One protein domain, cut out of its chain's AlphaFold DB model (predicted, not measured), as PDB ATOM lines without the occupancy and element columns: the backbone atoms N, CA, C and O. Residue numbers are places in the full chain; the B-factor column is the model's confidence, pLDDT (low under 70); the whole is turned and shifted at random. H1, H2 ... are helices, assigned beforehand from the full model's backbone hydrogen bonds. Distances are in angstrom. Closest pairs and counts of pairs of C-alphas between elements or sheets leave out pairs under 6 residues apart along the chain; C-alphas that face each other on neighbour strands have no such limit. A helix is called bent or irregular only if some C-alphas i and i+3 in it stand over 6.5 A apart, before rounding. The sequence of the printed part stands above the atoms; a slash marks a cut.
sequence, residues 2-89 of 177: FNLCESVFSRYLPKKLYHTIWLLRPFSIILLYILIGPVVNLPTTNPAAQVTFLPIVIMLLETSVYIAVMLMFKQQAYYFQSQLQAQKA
ATOM      1  N   PHE A   2     121.454  93.165 140.898       40.72
ATOM      2  CA  PHE A   2     122.870  93.567 141.042       40.72
ATOM      3  C   PHE A   2     123.858  92.373 141.093       40.72
ATOM      4  O   PHE A   2     124.780  92.299 140.287       40.72
ATOM      5  N   ASN A   3     123.577  91.364 141.929       37.19
ATOM      6  CA  ASN A   3     124.491  90.230 142.159       37.19
ATOM      7  C   ASN A   3     124.586  89.226 140.992       37.19
ATOM      8  O   ASN A   3     125.596  88.545 140.844       37.19
ATOM      9  N   LEU A   4     123.549  89.119 140.147       48.00
ATOM     10  CA  LEU A   4     123.577  88.214 138.987       48.00
ATOM     11  C   LEU A   4     124.421  88.787 137.837       48.00
ATOM     12  O   LEU A   4     125.032  88.034 137.087       48.00
ATOM     13  N   CYS A   5     124.463  90.116 137.711       47.75
ATOM     14  CA  CYS A   5     125.280  90.801 136.710       47.75
ATOM     15  C   CYS A   5     126.769  90.777 137.111       47.75
ATOM     16  O   CYS A   5     127.643  90.550 136.277       47.75
ATOM     17  N   GLU A   6     127.063  90.915 138.406       48.31
ATOM     18  CA  GLU A   6     128.426  90.939 138.955       48.31
ATOM     19  C   GLU A   6     129.199  89.616 138.757       48.31
ATOM     20  O   GLU A   6     130.393  89.621 138.429       48.31
ATOM     21  N   SER A   7     128.518  88.468 138.881       54.47
ATOM     22  CA  SER A   7     129.150  87.148 138.726       54.47
ATOM     23  C   SER A   7     129.529  86.826 137.275       54.47
ATOM     24  O   SER A   7     130.518  86.136 137.029       54.47
ATOM     25  N   VAL A   8     128.783  87.360 136.305       56.56
ATOM     26  CA  VAL A   8     129.029  87.136 134.875       56.56
ATOM     27  C   VAL A   8     130.124  88.070 134.352       56.56
ATOM     28  O   VAL A   8     130.960  87.645 133.559       56.56
ATOM     29  N   PHE A   9     130.172  89.318 134.825       54.88
ATOM     30  CA  PHE A   9     131.088  90.341 134.309       54.88
ATOM     31  C   PHE A   9     132.511  90.285 134.864       54.88
ATOM     32  O   PHE A   9     133.461  90.568 134.132       54.88
ATOM     33  N   SER A  10     132.681  89.875 136.126       58.34
ATOM     34  CA  SER A  10     134.010  89.754 136.753       58.34
ATOM     35  C   SER A  10     134.928  88.731 136.071       58.34
ATOM     36  O   SER A  10     136.134  88.742 136.311       58.34
ATOM     37  N   ARG A  11     134.374  87.879 135.197       58.78
ATOM     38  CA  ARG A  11     135.108  86.883 134.406       58.78
ATOM     39  C   ARG A  11     135.689  87.411 133.092       58.78
ATOM     40  O   ARG A  11     136.586  86.764 132.566       58.78
ATOM     41  N   TYR A  12     135.199  88.538 132.567       58.22
ATOM     42  CA  TYR A  12     135.521  88.985 131.200       58.22
ATOM     43  C   TYR A  12     136.006  90.438 131.094       58.22
ATOM     44  O   TYR A  12     136.667  90.778 130.117       58.22
ATOM     45  N   LEU A  13     135.737  91.293 132.087       58.34
ATOM     46  CA  LEU A  13     136.210  92.681 132.125       58.34
ATOM     47  C   LEU A  13     136.950  92.964 133.440       58.34
ATOM     48  O   LEU A  13     136.494  92.525 134.502       58.34
ATOM     49  N   PRO A  14     138.059  93.734 133.427       61.25
ATOM     50  CA  PRO A  14     138.689  94.177 134.662       61.25
ATOM     51  C   PRO A  14     137.668  94.971 135.483       61.25
ATOM     52  O   PRO A  14     137.034  95.891 134.964       61.25
ATOM     53  N   LYS A  15     137.519  94.630 136.774       57.69
ATOM     54  CA  LYS A  15     136.499  95.198 137.686       57.69
ATOM     55  C   LYS A  15     136.367  96.727 137.604       57.69
ATOM     56  O   LYS A  15     135.261  97.246 137.749       57.69
ATOM     57  N   LYS A  16     137.478  97.429 137.334       58.19
ATOM     58  CA  LYS A  16     137.527  98.886 137.145       58.19
ATOM     59  C   LYS A  16     136.699  99.364 135.950       58.19
ATOM     60  O   LYS A  16     135.918 100.287 136.130       58.19
ATOM     61  N   LEU A  17     136.823  98.724 134.784       60.03
ATOM     62  CA  LEU A  17     136.202  99.172 133.531       60.03
ATOM     63  C   LEU A  17     134.679  98.957 133.534       60.03
ATOM     64  O   LEU A  17     133.927  99.806 133.068       60.03
ATOM     65  N   TYR A  18     134.211  97.867 134.154       64.56
ATOM     66  CA  TYR A  18     132.781  97.620 134.371       64.56
ATOM     67  C   TYR A  18     132.128  98.691 135.260       64.56
ATOM     68  O   TYR A  18     131.083  99.238 134.909       64.56
ATOM     69  N   HIS A  19     132.765  99.033 136.388       63.88
ATOM     70  CA  HIS A  19     132.262 100.083 137.280       63.88
ATOM     71  C   HIS A  19     132.192 101.442 136.576       63.88
ATOM     72  O   HIS A  19     131.242 102.191 136.790       63.88
ATOM     73  N   THR A  20     133.158 101.749 135.703       68.69
ATOM     74  CA  THR A  20     133.158 103.016 134.957       68.69
ATOM     75  C   THR A  20     131.985 103.097 133.979       68.69
ATOM     76  O   THR A  20     131.313 104.121 133.921       68.69
ATOM     77  N   ILE A  21     131.685 102.011 133.260       70.38
ATOM     78  CA  ILE A  21     130.569 101.959 132.298       70.38
ATOM     79  C   ILE A  21     129.215 102.121 133.007       70.38
ATOM     80  O   ILE A  21     128.334 102.817 132.508       70.38
ATOM     81  N   TRP A  22     129.049 101.519 134.187       70.62
ATOM     82  CA  TRP A  22     127.809 101.639 134.958       70.62
ATOM     83  C   TRP A  22     127.592 103.059 135.508       70.62
ATOM     84  O   TRP A  22     126.481 103.580 135.422       70.62
ATOM     85  N   LEU A  23     128.655 103.711 135.999       78.12
ATOM     86  CA  LEU A  23     128.605 105.090 136.508       78.12
ATOM     87  C   LEU A  23     128.305 106.132 135.419       78.12
ATOM     88  O   LEU A  23     127.681 107.150 135.710       78.12
ATOM     89  N   LEU A  24     128.722 105.885 134.173       80.75
ATOM     90  CA  LEU A  24     128.492 106.793 133.040       80.75
ATOM     91  C   LEU A  24     127.088 106.668 132.425       80.75
ATOM     92  O   LEU A  24     126.627 107.568 131.727       80.75
ATOM     93  N   ARG A  25     126.382 105.574 132.708       79.88
ATOM     94  CA  ARG A  25     125.077 105.251 132.125       79.88
ATOM     95  C   ARG A  25     123.938 106.251 132.412       79.88
ATOM     96  O   ARG A  25     123.212 106.586 131.483       79.88
ATOM     97  N   PRO A  26     123.740 106.782 133.634       81.44
ATOM     98  CA  PRO A  26     122.715 107.810 133.843       81.44
ATOM     99  C   PRO A  26     122.991 109.078 133.020       81.44
ATOM    100  O   PRO A  26     122.052 109.720 132.554       81.44
ATOM    101  N   PHE A  27     124.264 109.406 132.773       87.44
ATOM    102  CA  PHE A  27     124.638 110.549 131.941       87.44
ATOM    103  C   PHE A  27     124.303 110.327 130.459       87.44
ATOM    104  O   PHE A  27     123.868 111.274 129.806       87.44
ATOM    105  N   SER A  28     124.428 109.099 129.930       83.81
ATOM    106  CA  SER A  28     124.038 108.801 128.540       83.81
ATOM    107  C   SER A  28     122.528 108.914 128.326       83.81
ATOM    108  O   SER A  28     122.109 109.500 127.332       83.81
ATOM    109  N   ILE A  29     121.717 108.450 129.282       84.19
ATOM    110  CA  ILE A  29     120.248 108.540 129.214       84.19
ATOM    111  C   ILE A  29     119.794 110.006 129.223       84.19
ATOM    112  O   ILE A  29     118.960 110.400 128.406       84.19
ATOM    113  N   ILE A  30     120.364 110.825 130.116       84.31
ATOM    114  CA  ILE A  30     120.060 112.263 130.200       84.31
ATOM    115  C   ILE A  30     120.464 112.974 128.901       84.31
ATOM    116  O   ILE A  30     119.679 113.751 128.357       84.31
ATOM    117  N   LEU A  31     121.654 112.679 128.370       87.06
ATOM    118  CA  LEU A  31     122.139 113.245 127.110       87.06
ATOM    119  C   LEU A  31     121.225 112.877 125.930       87.06
ATOM    120  O   LEU A  31     120.860 113.748 125.139       87.06
ATOM    121  N   LEU A  32     120.827 111.606 125.825       83.88
ATOM    122  CA  LEU A  32     119.960 111.122 124.751       83.88
ATOM    123  C   LEU A  32     118.559 111.747 124.831       83.88
ATOM    124  O   LEU A  32     117.986 112.116 123.807       83.88
ATOM    125  N   TYR A  33     118.028 111.916 126.045       84.25
ATOM    126  CA  TYR A  33     116.752 112.590 126.276       84.25
ATOM    127  C   TYR A  33     116.789 114.060 125.839       84.25
ATOM    128  O   TYR A  33     115.874 114.506 125.153       84.25
ATOM    129  N   ILE A  34     117.853 114.801 126.168       85.12
ATOM    130  CA  ILE A  34     118.012 116.205 125.745       85.12
ATOM    131  C   ILE A  34     118.082 116.318 124.213       85.12
ATOM    132  O   ILE A  34     117.522 117.251 123.641       85.12
ATOM    133  N   LEU A  35     118.741 115.366 123.548       85.12
ATOM    134  CA  LEU A  35     118.944 115.387 122.099       85.12
ATOM    135  C   LEU A  35     117.684 114.996 121.306       85.12
ATOM    136  O   LEU A  35     117.394 115.591 120.272       85.12
ATOM    137  N   ILE A  36     116.941 113.990 121.780       81.94
ATOM    138  CA  ILE A  36     115.818 113.379 121.046       81.94
ATOM    139  C   ILE A  36     114.456 113.903 121.532       81.94
ATOM    140  O   ILE A  36     113.515 114.006 120.745       81.94
ATOM    141  N   GLY A  37     114.344 114.274 122.809       77.25
ATOM    142  CA  GLY A  37     113.100 114.720 123.445       77.25
ATOM    143  C   GLY A  37     112.365 115.857 122.722       77.25
ATOM    144  O   GLY A  37     111.160 115.725 122.524       77.25
ATOM    145  N   PRO A  38     113.042 116.927 122.260       79.12
ATOM    146  CA  PRO A  38     112.392 118.024 121.532       79.12
ATOM    147  C   PRO A  38     111.831 117.623 120.159       79.12
ATOM    148  O   PRO A  38     110.920 118.271 119.647       79.12
ATOM    149  N   VAL A  39     112.389 116.575 119.546       78.69
ATOM    150  CA  VAL A  39     111.985 116.072 118.222       78.69
ATOM    151  C   VAL A  39     110.814 115.095 118.349       78.69
ATOM    152  O   VAL A  39     109.949 115.027 117.475       78.69
ATOM    153  N   VAL A  40     110.760 114.345 119.452       77.38
ATOM    154  CA  VAL A  40     109.734 113.333 119.713       77.38
ATOM    155  C   VAL A  40     108.558 113.953 120.467       77.38
ATOM    156  O   VAL A  40     108.507 113.970 121.698       77.38
ATOM    157  N   ASN A  41     107.566 114.427 119.712       69.06
ATOM    158  CA  ASN A  41     106.273 114.828 120.261       69.06
ATOM    159  C   ASN A  41     105.347 113.616 120.357       69.06
ATOM    160  O   ASN A  41     104.805 113.145 119.357       69.06
ATOM    161  N   LEU A  42     105.181 113.096 121.573       67.94
ATOM    162  CA  LEU A  42     104.185 112.061 121.830       67.94
ATOM    163  C   LEU A  42     102.783 112.687 121.719       67.94
ATOM    164  O   LEU A  42     102.596 113.820 122.164       67.94
ATOM    165  N   PRO A  43     101.782 111.975 121.169       67.00
ATOM    166  CA  PRO A  43     100.392 112.428 121.116       67.00
ATOM    167  C   PRO A  43      99.749 112.332 122.510       67.00
ATOM    168  O   PRO A  43      98.800 111.588 122.743       67.00
ATOM    169  N   THR A  44     100.314 113.052 123.475       66.44
ATOM    170  CA  THR A  44      99.859 113.118 124.861       66.44
ATOM    171  C   THR A  44      99.532 114.564 125.185       66.44
ATOM    172  O   THR A  44     100.391 115.433 125.077       66.44
ATOM    173  N   THR A  45      98.310 114.835 125.634       67.25
ATOM    174  CA  THR A  45      97.892 116.177 126.077       67.25
ATOM    175  C   THR A  45      98.508 116.580 127.420       67.25
ATOM    176  O   THR A  45      98.417 117.739 127.816       67.25
ATOM    177  N   ASN A  46      99.139 115.634 128.129       75.38
ATOM    178  CA  ASN A  46      99.758 115.850 129.429       75.38
ATOM    179  C   ASN A  46     101.296 115.936 129.313       75.38
ATOM    180  O   ASN A  46     101.935 114.904 129.082       75.38
ATOM    181  N   PRO A  47     101.910 117.112 129.547       70.50
ATOM    182  CA  PRO A  47     103.363 117.276 129.473       70.50
ATOM    183  C   PRO A  47     104.118 116.404 130.492       70.50
ATOM    184  O   PRO A  47     105.233 115.968 130.218       70.50
ATOM    185  N   ALA A  48     103.511 116.053 131.634       74.56
ATOM    186  CA  ALA A  48     104.135 115.165 132.621       74.56
ATOM    187  C   ALA A  48     104.285 113.717 132.116       74.56
ATOM    188  O   ALA A  48     105.229 113.013 132.491       74.56
ATOM    189  N   ALA A  49     103.378 113.269 131.241       72.75
ATOM    190  CA  ALA A  49     103.436 111.933 130.651       72.75
ATOM    191  C   ALA A  49     104.593 111.814 129.645       72.75
ATOM    192  O   ALA A  49     105.298 110.804 129.636       72.75
ATOM    193  N   GLN A  50     104.844 112.870 128.864       69.38
ATOM    194  CA  GLN A  50     105.938 112.916 127.890       69.38
ATOM    195  C   GLN A  50     107.319 112.865 128.565       69.38
ATOM    196  O   GLN A  50     108.187 112.109 128.127       69.38
ATOM    197  N   VAL A  51     107.493 113.589 129.678       74.75
ATOM    198  CA  VAL A  51     108.753 113.633 130.450       74.75
ATOM    199  C   VAL A  51     109.051 112.303 131.159       74.75
ATOM    200  O   VAL A  51     110.211 111.986 131.412       74.75
ATOM    201  N   THR A  52     108.027 111.489 131.442       74.56
ATOM    202  CA  THR A  52     108.189 110.207 132.153       74.56
ATOM    203  C   THR A  52     108.359 109.016 131.204       74.56
ATOM    204  O   THR A  52     109.168 108.130 131.466       74.56
ATOM    205  N   PHE A  53     107.622 108.973 130.092       80.56
ATOM    206  CA  PHE A  53     107.585 107.798 129.211       80.56
ATOM    207  C   PHE A  53     108.864 107.620 128.378       80.56
ATOM    208  O   PHE A  53     109.423 106.523 128.315       80.56
ATOM    209  N   LEU A  54     109.359 108.699 127.765       80.19
ATOM    210  CA  LEU A  54     110.516 108.656 126.867       80.19
ATOM    211  C   LEU A  54     111.814 108.121 127.524       80.19
ATOM    212  O   LEU A  54     112.437 107.234 126.936       80.19
ATOM    213  N   PRO A  55     112.232 108.563 128.731       82.31
ATOM    214  CA  PRO A  55     113.451 108.044 129.359       82.31
ATOM    215  C   PRO A  55     113.341 106.568 129.766       82.31
ATOM    216  O   PRO A  55     114.341 105.852 129.722       82.31
ATOM    217  N   ILE A  56     112.141 106.079 130.107       84.56
ATOM    218  CA  ILE A  56     111.919 104.658 130.420       84.56
ATOM    219  C   ILE A  56     112.159 103.802 129.172       84.56
ATOM    220  O   ILE A  56     112.851 102.786 129.245       84.56
ATOM    221  N   VAL A  57     111.645 104.225 128.014       85.44
ATOM    222  CA  VAL A  57     111.866 103.518 126.742       85.44
ATOM    223  C   VAL A  57     113.351 103.503 126.374       85.44
ATOM    224  O   VAL A  57     113.880 102.447 126.026       85.44
ATOM    225  N   ILE A  58     114.047 104.636 126.519       85.44
ATOM    226  CA  ILE A  58     115.497 104.735 126.281       85.44
ATOM    227  C   ILE A  58     116.262 103.767 127.196       85.44
ATOM    228  O   ILE A  58     117.098 102.995 126.721       85.44
ATOM    229  N   MET A  59     115.928 103.732 128.488       84.56
ATOM    230  CA  MET A  59     116.541 102.821 129.457       84.56
ATOM    231  C   MET A  59     116.318 101.342 129.087       84.56
ATOM    232  O   MET A  59     117.246 100.531 129.172       84.56
ATOM    233  N   LEU A  60     115.109 100.970 128.654       88.50
ATOM    234  CA  LEU A  60     114.793  99.600 128.229       88.50
ATOM    235  C   LEU A  60     115.550  99.201 126.954       88.50
ATOM    236  O   LEU A  60     116.098  98.099 126.877       88.50
ATOM    237  N   LEU A  61     115.653 100.104 125.978       88.25
ATOM    238  CA  LEU A  61     116.410  99.847 124.754       88.25
ATOM    239  C   LEU A  61     117.902  99.680 125.048       88.25
ATOM    240  O   LEU A  61     118.480  98.659 124.677       88.25
ATOM    241  N   GLU A  62     118.516 100.600 125.792       83.38
ATOM    242  CA  GLU A  62     119.926 100.472 126.168       83.38
ATOM    243  C   GLU A  62     120.204  99.188 126.968       83.38
ATOM    244  O   GLU A  62     121.256  98.564 126.814       83.38
ATOM    245  N   THR A  63     119.301  98.793 127.875       82.75
ATOM    246  CA  THR A  63     119.477  97.562 128.669       82.75
ATOM    247  C   THR A  63     119.366  96.315 127.800       82.75
ATOM    248  O   THR A  63     120.198  95.420 127.952       82.75
ATOM    249  N   SER A  64     118.436  96.281 126.844       87.25
ATOM    250  CA  SER A  64     118.305  95.176 125.885       87.25
ATOM    251  C   SER A  64     119.541  95.014 124.990       87.25
ATOM    252  O   SER A  64     120.082  93.911 124.900       87.25
ATOM    253  N   VAL A  65     120.055  96.110 124.416       88.06
ATOM    254  CA  VAL A  65     121.263  96.110 123.568       88.06
ATOM    255  C   VAL A  65     122.477  95.643 124.364       88.06
ATOM    256  O   VAL A  65     123.235  94.787 123.908       88.06
ATOM    257  N   TYR A  66     122.634  96.146 125.586       82.69
ATOM    258  CA  TYR A  66     123.712  95.736 126.477       82.69
ATOM    259  C   TYR A  66     123.679  94.233 126.791       82.69
ATOM    260  O   TYR A  66     124.707  93.559 126.706       82.69
ATOM    261  N   ILE A  67     122.502  93.690 127.126       84.62
ATOM    262  CA  ILE A  67     122.338  92.256 127.399       84.62
ATOM    263  C   ILE A  67     122.654  91.435 126.143       84.62
ATOM    264  O   ILE A  67     123.375  90.444 126.240       84.62
ATOM    265  N   ALA A  68     122.172  91.853 124.971       88.06
ATOM    266  CA  ALA A  68     122.423  91.157 123.710       88.06
ATOM    267  C   ALA A  68     123.925  91.068 123.390       88.06
ATOM    268  O   ALA A  68     124.438  89.974 123.148       88.06
ATOM    269  N   VAL A  69     124.647  92.190 123.481       84.94
ATOM    270  CA  VAL A  69     126.105  92.237 123.274       84.94
ATOM    271  C   VAL A  69     126.827  91.313 124.259       84.94
ATOM    272  O   VAL A  69     127.731  90.569 123.880       84.94
ATOM    273  N   MET A  70     126.393  91.286 125.516       81.25
ATOM    274  CA  MET A  70     126.981  90.398 126.518       81.25
ATOM    275  C   MET A  70     126.747  88.920 126.255       81.25
ATOM    276  O   MET A  70     127.654  88.110 126.456       81.25
ATOM    277  N   LEU A  71     125.547  88.552 125.810       86.31
ATOM    278  CA  LEU A  71     125.246  87.177 125.430       86.31
ATOM    279  C   LEU A  71     126.105  86.742 124.239       86.31
ATOM    280  O   LEU A  71     126.642  85.636 124.265       86.31
ATOM    281  N   MET A  72     126.318  87.632 123.265       85.19
ATOM    282  CA  MET A  72     127.209  87.378 122.129       85.19
ATOM    283  C   MET A  72     128.655  87.124 122.576       85.19
ATOM    284  O   MET A  72     129.240  86.108 122.200       85.19
ATOM    285  N   PHE A  73     129.223  87.983 123.429       80.94
ATOM    286  CA  PHE A  73     130.577  87.769 123.960       80.94
ATOM    287  C   PHE A  73     130.689  86.470 124.764       80.94
ATOM    288  O   PHE A  73     131.667  85.731 124.629       80.94
ATOM    289  N   LYS A  74     129.673  86.153 125.572       81.12
ATOM    290  CA  LYS A  74     129.634  84.907 126.346       81.12
ATOM    291  C   LYS A  74     129.613  83.684 125.428       81.12
ATOM    292  O   LYS A  74     130.320  82.711 125.689       81.12
ATOM    293  N   GLN A  75     128.837  83.735 124.349       87.50
ATOM    294  CA  GLN A  75     128.761  82.659 123.366       87.50
ATOM    295  C   GLN A  75     130.100  82.455 122.646       87.50
ATOM    296  O   GLN A  75     130.557  81.317 122.537       87.50
ATOM    297  N   GLN A  76     130.770  83.539 122.241       83.38
ATOM    298  CA  GLN A  76     132.110  83.465 121.644       83.38
ATOM    299  C   GLN A  76     133.131  82.842 122.605       83.38
ATOM    300  O   GLN A  76     133.912  81.977 122.207       83.38
ATOM    301  N   ALA A  77     133.099  83.225 123.883       82.69
ATOM    302  CA  ALA A  77     134.003  82.670 124.885       82.69
ATOM    303  C   ALA A  77     133.777  81.165 125.113       82.69
ATOM    304  O   ALA A  77     134.746  80.409 125.180       82.69
ATOM    305  N   TYR A  78     132.518  80.717 125.202       85.06
ATOM    306  CA  TYR A  78     132.206  79.288 125.322       85.06
ATOM    307  C   TYR A  78     132.673  78.492 124.108       85.06
ATOM    308  O   TYR A  78     133.228  77.407 124.269       85.06
ATOM    309  N   TYR A  79     132.479  79.041 122.909       85.25
ATOM    310  CA  TYR A  79     132.926  78.412 121.673       85.25
ATOM    311  C   TYR A  79     134.448  78.210 121.668       85.25
ATOM    312  O   TYR A  79     134.925  77.092 121.482       85.25
ATOM    313  N   PHE A  80     135.212  79.261 121.981       83.56
ATOM    314  CA  PHE A  80     136.672  79.177 122.053       83.56
ATOM    315  C   PHE A  80     137.148  78.205 123.143       83.56
ATOM    316  O   PHE A  80     138.077  77.427 122.932       83.56
ATOM    317  N   GLN A  81     136.490  78.203 124.306       85.38
ATOM    318  CA  GLN A  81     136.823  77.281 125.391       85.38
ATOM    319  C   GLN A  81     136.591  75.817 124.994       85.38
ATOM    320  O   GLN A  81     137.429  74.969 125.304       85.38
ATOM    321  N   SER A  82     135.488  75.524 124.302       85.88
ATOM    322  CA  SER A  82     135.185  74.179 123.805       85.88
ATOM    323  C   SER A  82     136.218  73.718 122.775       85.88
ATOM    324  O   SER A  82     136.739  72.610 122.898       85.88
ATOM    325  N   GLN A  83     136.602  74.585 121.832       85.25
ATOM    326  CA  GLN A  83     137.666  74.281 120.870       85.25
ATOM    327  C   GLN A  83     139.006  74.005 121.557       85.25
ATOM    328  O   GLN A  83     139.679  73.030 121.232       85.25
ATOM    329  N   LEU A  84     139.377  74.820 122.547       84.69
ATOM    330  CA  LEU A  84     140.614  74.621 123.299       84.69
ATOM    331  C   LEU A  84     140.604  73.297 124.077       84.69
ATOM    332  O   LEU A  84     141.634  72.637 124.185       84.69
ATOM    333  N   GLN A  85     139.458  72.907 124.641       78.88
ATOM    334  CA  GLN A  85     139.304  71.611 125.306       78.88
ATOM    335  C   GLN A  85     139.422  70.451 124.317       78.88
ATOM    336  O   GLN A  85     140.136  69.497 124.615       78.88
ATOM    337  N   ALA A  86     138.798  70.557 123.140       77.31
ATOM    338  CA  ALA A  86     138.907  69.557 122.081       77.31
ATOM    339  C   ALA A  86     140.360  69.396 121.601       77.31
ATOM    340  O   ALA A  86     140.884  68.289 121.627       77.31
ATOM    341  N   GLN A  87     141.057  70.498 121.301       70.19
ATOM    342  CA  GLN A  87     142.476  70.469 120.915       70.19
ATOM    343  C   GLN A  87     143.378  69.906 122.015       70.19
ATOM    344  O   GLN A  87     144.348  69.205 121.736       70.19
ATOM    345  N   LYS A  88     143.087  70.199 123.289       72.12
ATOM    346  CA  LYS A  88     143.828  69.617 124.417       72.12
ATOM    347  C   LYS A  88     143.590  68.118 124.542       72.12
ATOM    348  O   LYS A  88     144.545  67.407 124.835       72.12
ATOM    349  N   ALA A  89     142.357  67.658 124.340       62.34
ATOM    350  CA  ALA A  89     142.019  66.240 124.351       62.34
ATOM    351  C   ALA A  89     142.686  65.507 123.180       62.34
ATOM    352  O   ALA A  89     143.281  64.458 123.390       62.34
TER     353      ALA A  89
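Overview. This is residues 2 to 89 of the 177 residues of the protein "His_kinase domain-containing protein" of Pseudoalteromonas rubra (UniProt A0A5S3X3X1). One long helix, H3, makes the length of the domain, and the bent helix H2 meets it near its first end with the arm H2b, as a loose V; the short helix H1, before H2, is near H3 farther along. Residues 78 to 89 of H3 stick out free. The 88 printed residues hold three named helices, in the order H1, H2, H3, and no named strand: the class is all helix. The whole is extended, with a radius of gyration of the C-alphas of 18.8 A, and its outline spans 67 by 25 by 22 A.

Along the chain. H1, residues 2 to 9, begins at C-alpha 2 (122.870, 93.567, 141.042). H2, residues 15 to 36, was assigned as one helix by its hydrogen bonds but is bent, with C-alphas 23 and 26 7.0 A apart. Its arms are H2a, residues 15 to 23, 12.7 A long, and H2b, residues 26 to 36, 15.6 A long. H3, residues 47 to 89, measures 64.2 A and ends at C-alpha 89 (142.019, 66.240, 124.351). H3 is neither bent nor irregular, but only just: C-alphas 51 and 54 are 6.4 A apart.

Arrangement. H1 and H2a are close but not clearly touching, their closest C-alphas, Phe 9 and Tyr 18, 7.5 A apart. H2a and H2b stand at a steep tilt of 40 degrees. H2b touches H3, of which residues 54 to 59 alone take part; the closest C-alphas are those of Tyr 33 and Pro 55, 6.4 A apart. These two run opposite ways at a steep tilt of 56 degrees. H1 and H3 are near each other, while H2a is apart from H3. Every O i to N i+4 pair is within hydrogen-bond range in H2a and H2b, against 2 of 4 in H1 and 36 of 39 in H3.

Size, cuts and confidence. The C-alphas farthest apart, those of Thr 45 and Ala 89, are 66.7 A apart. The printed part has no cut. The link H1 to H2 is tight and the link H2 to H3 short. The mean pLDDT of the printed part is 74.9; residues 2 to 20, 41 to 45, 50 and 89 are under 70.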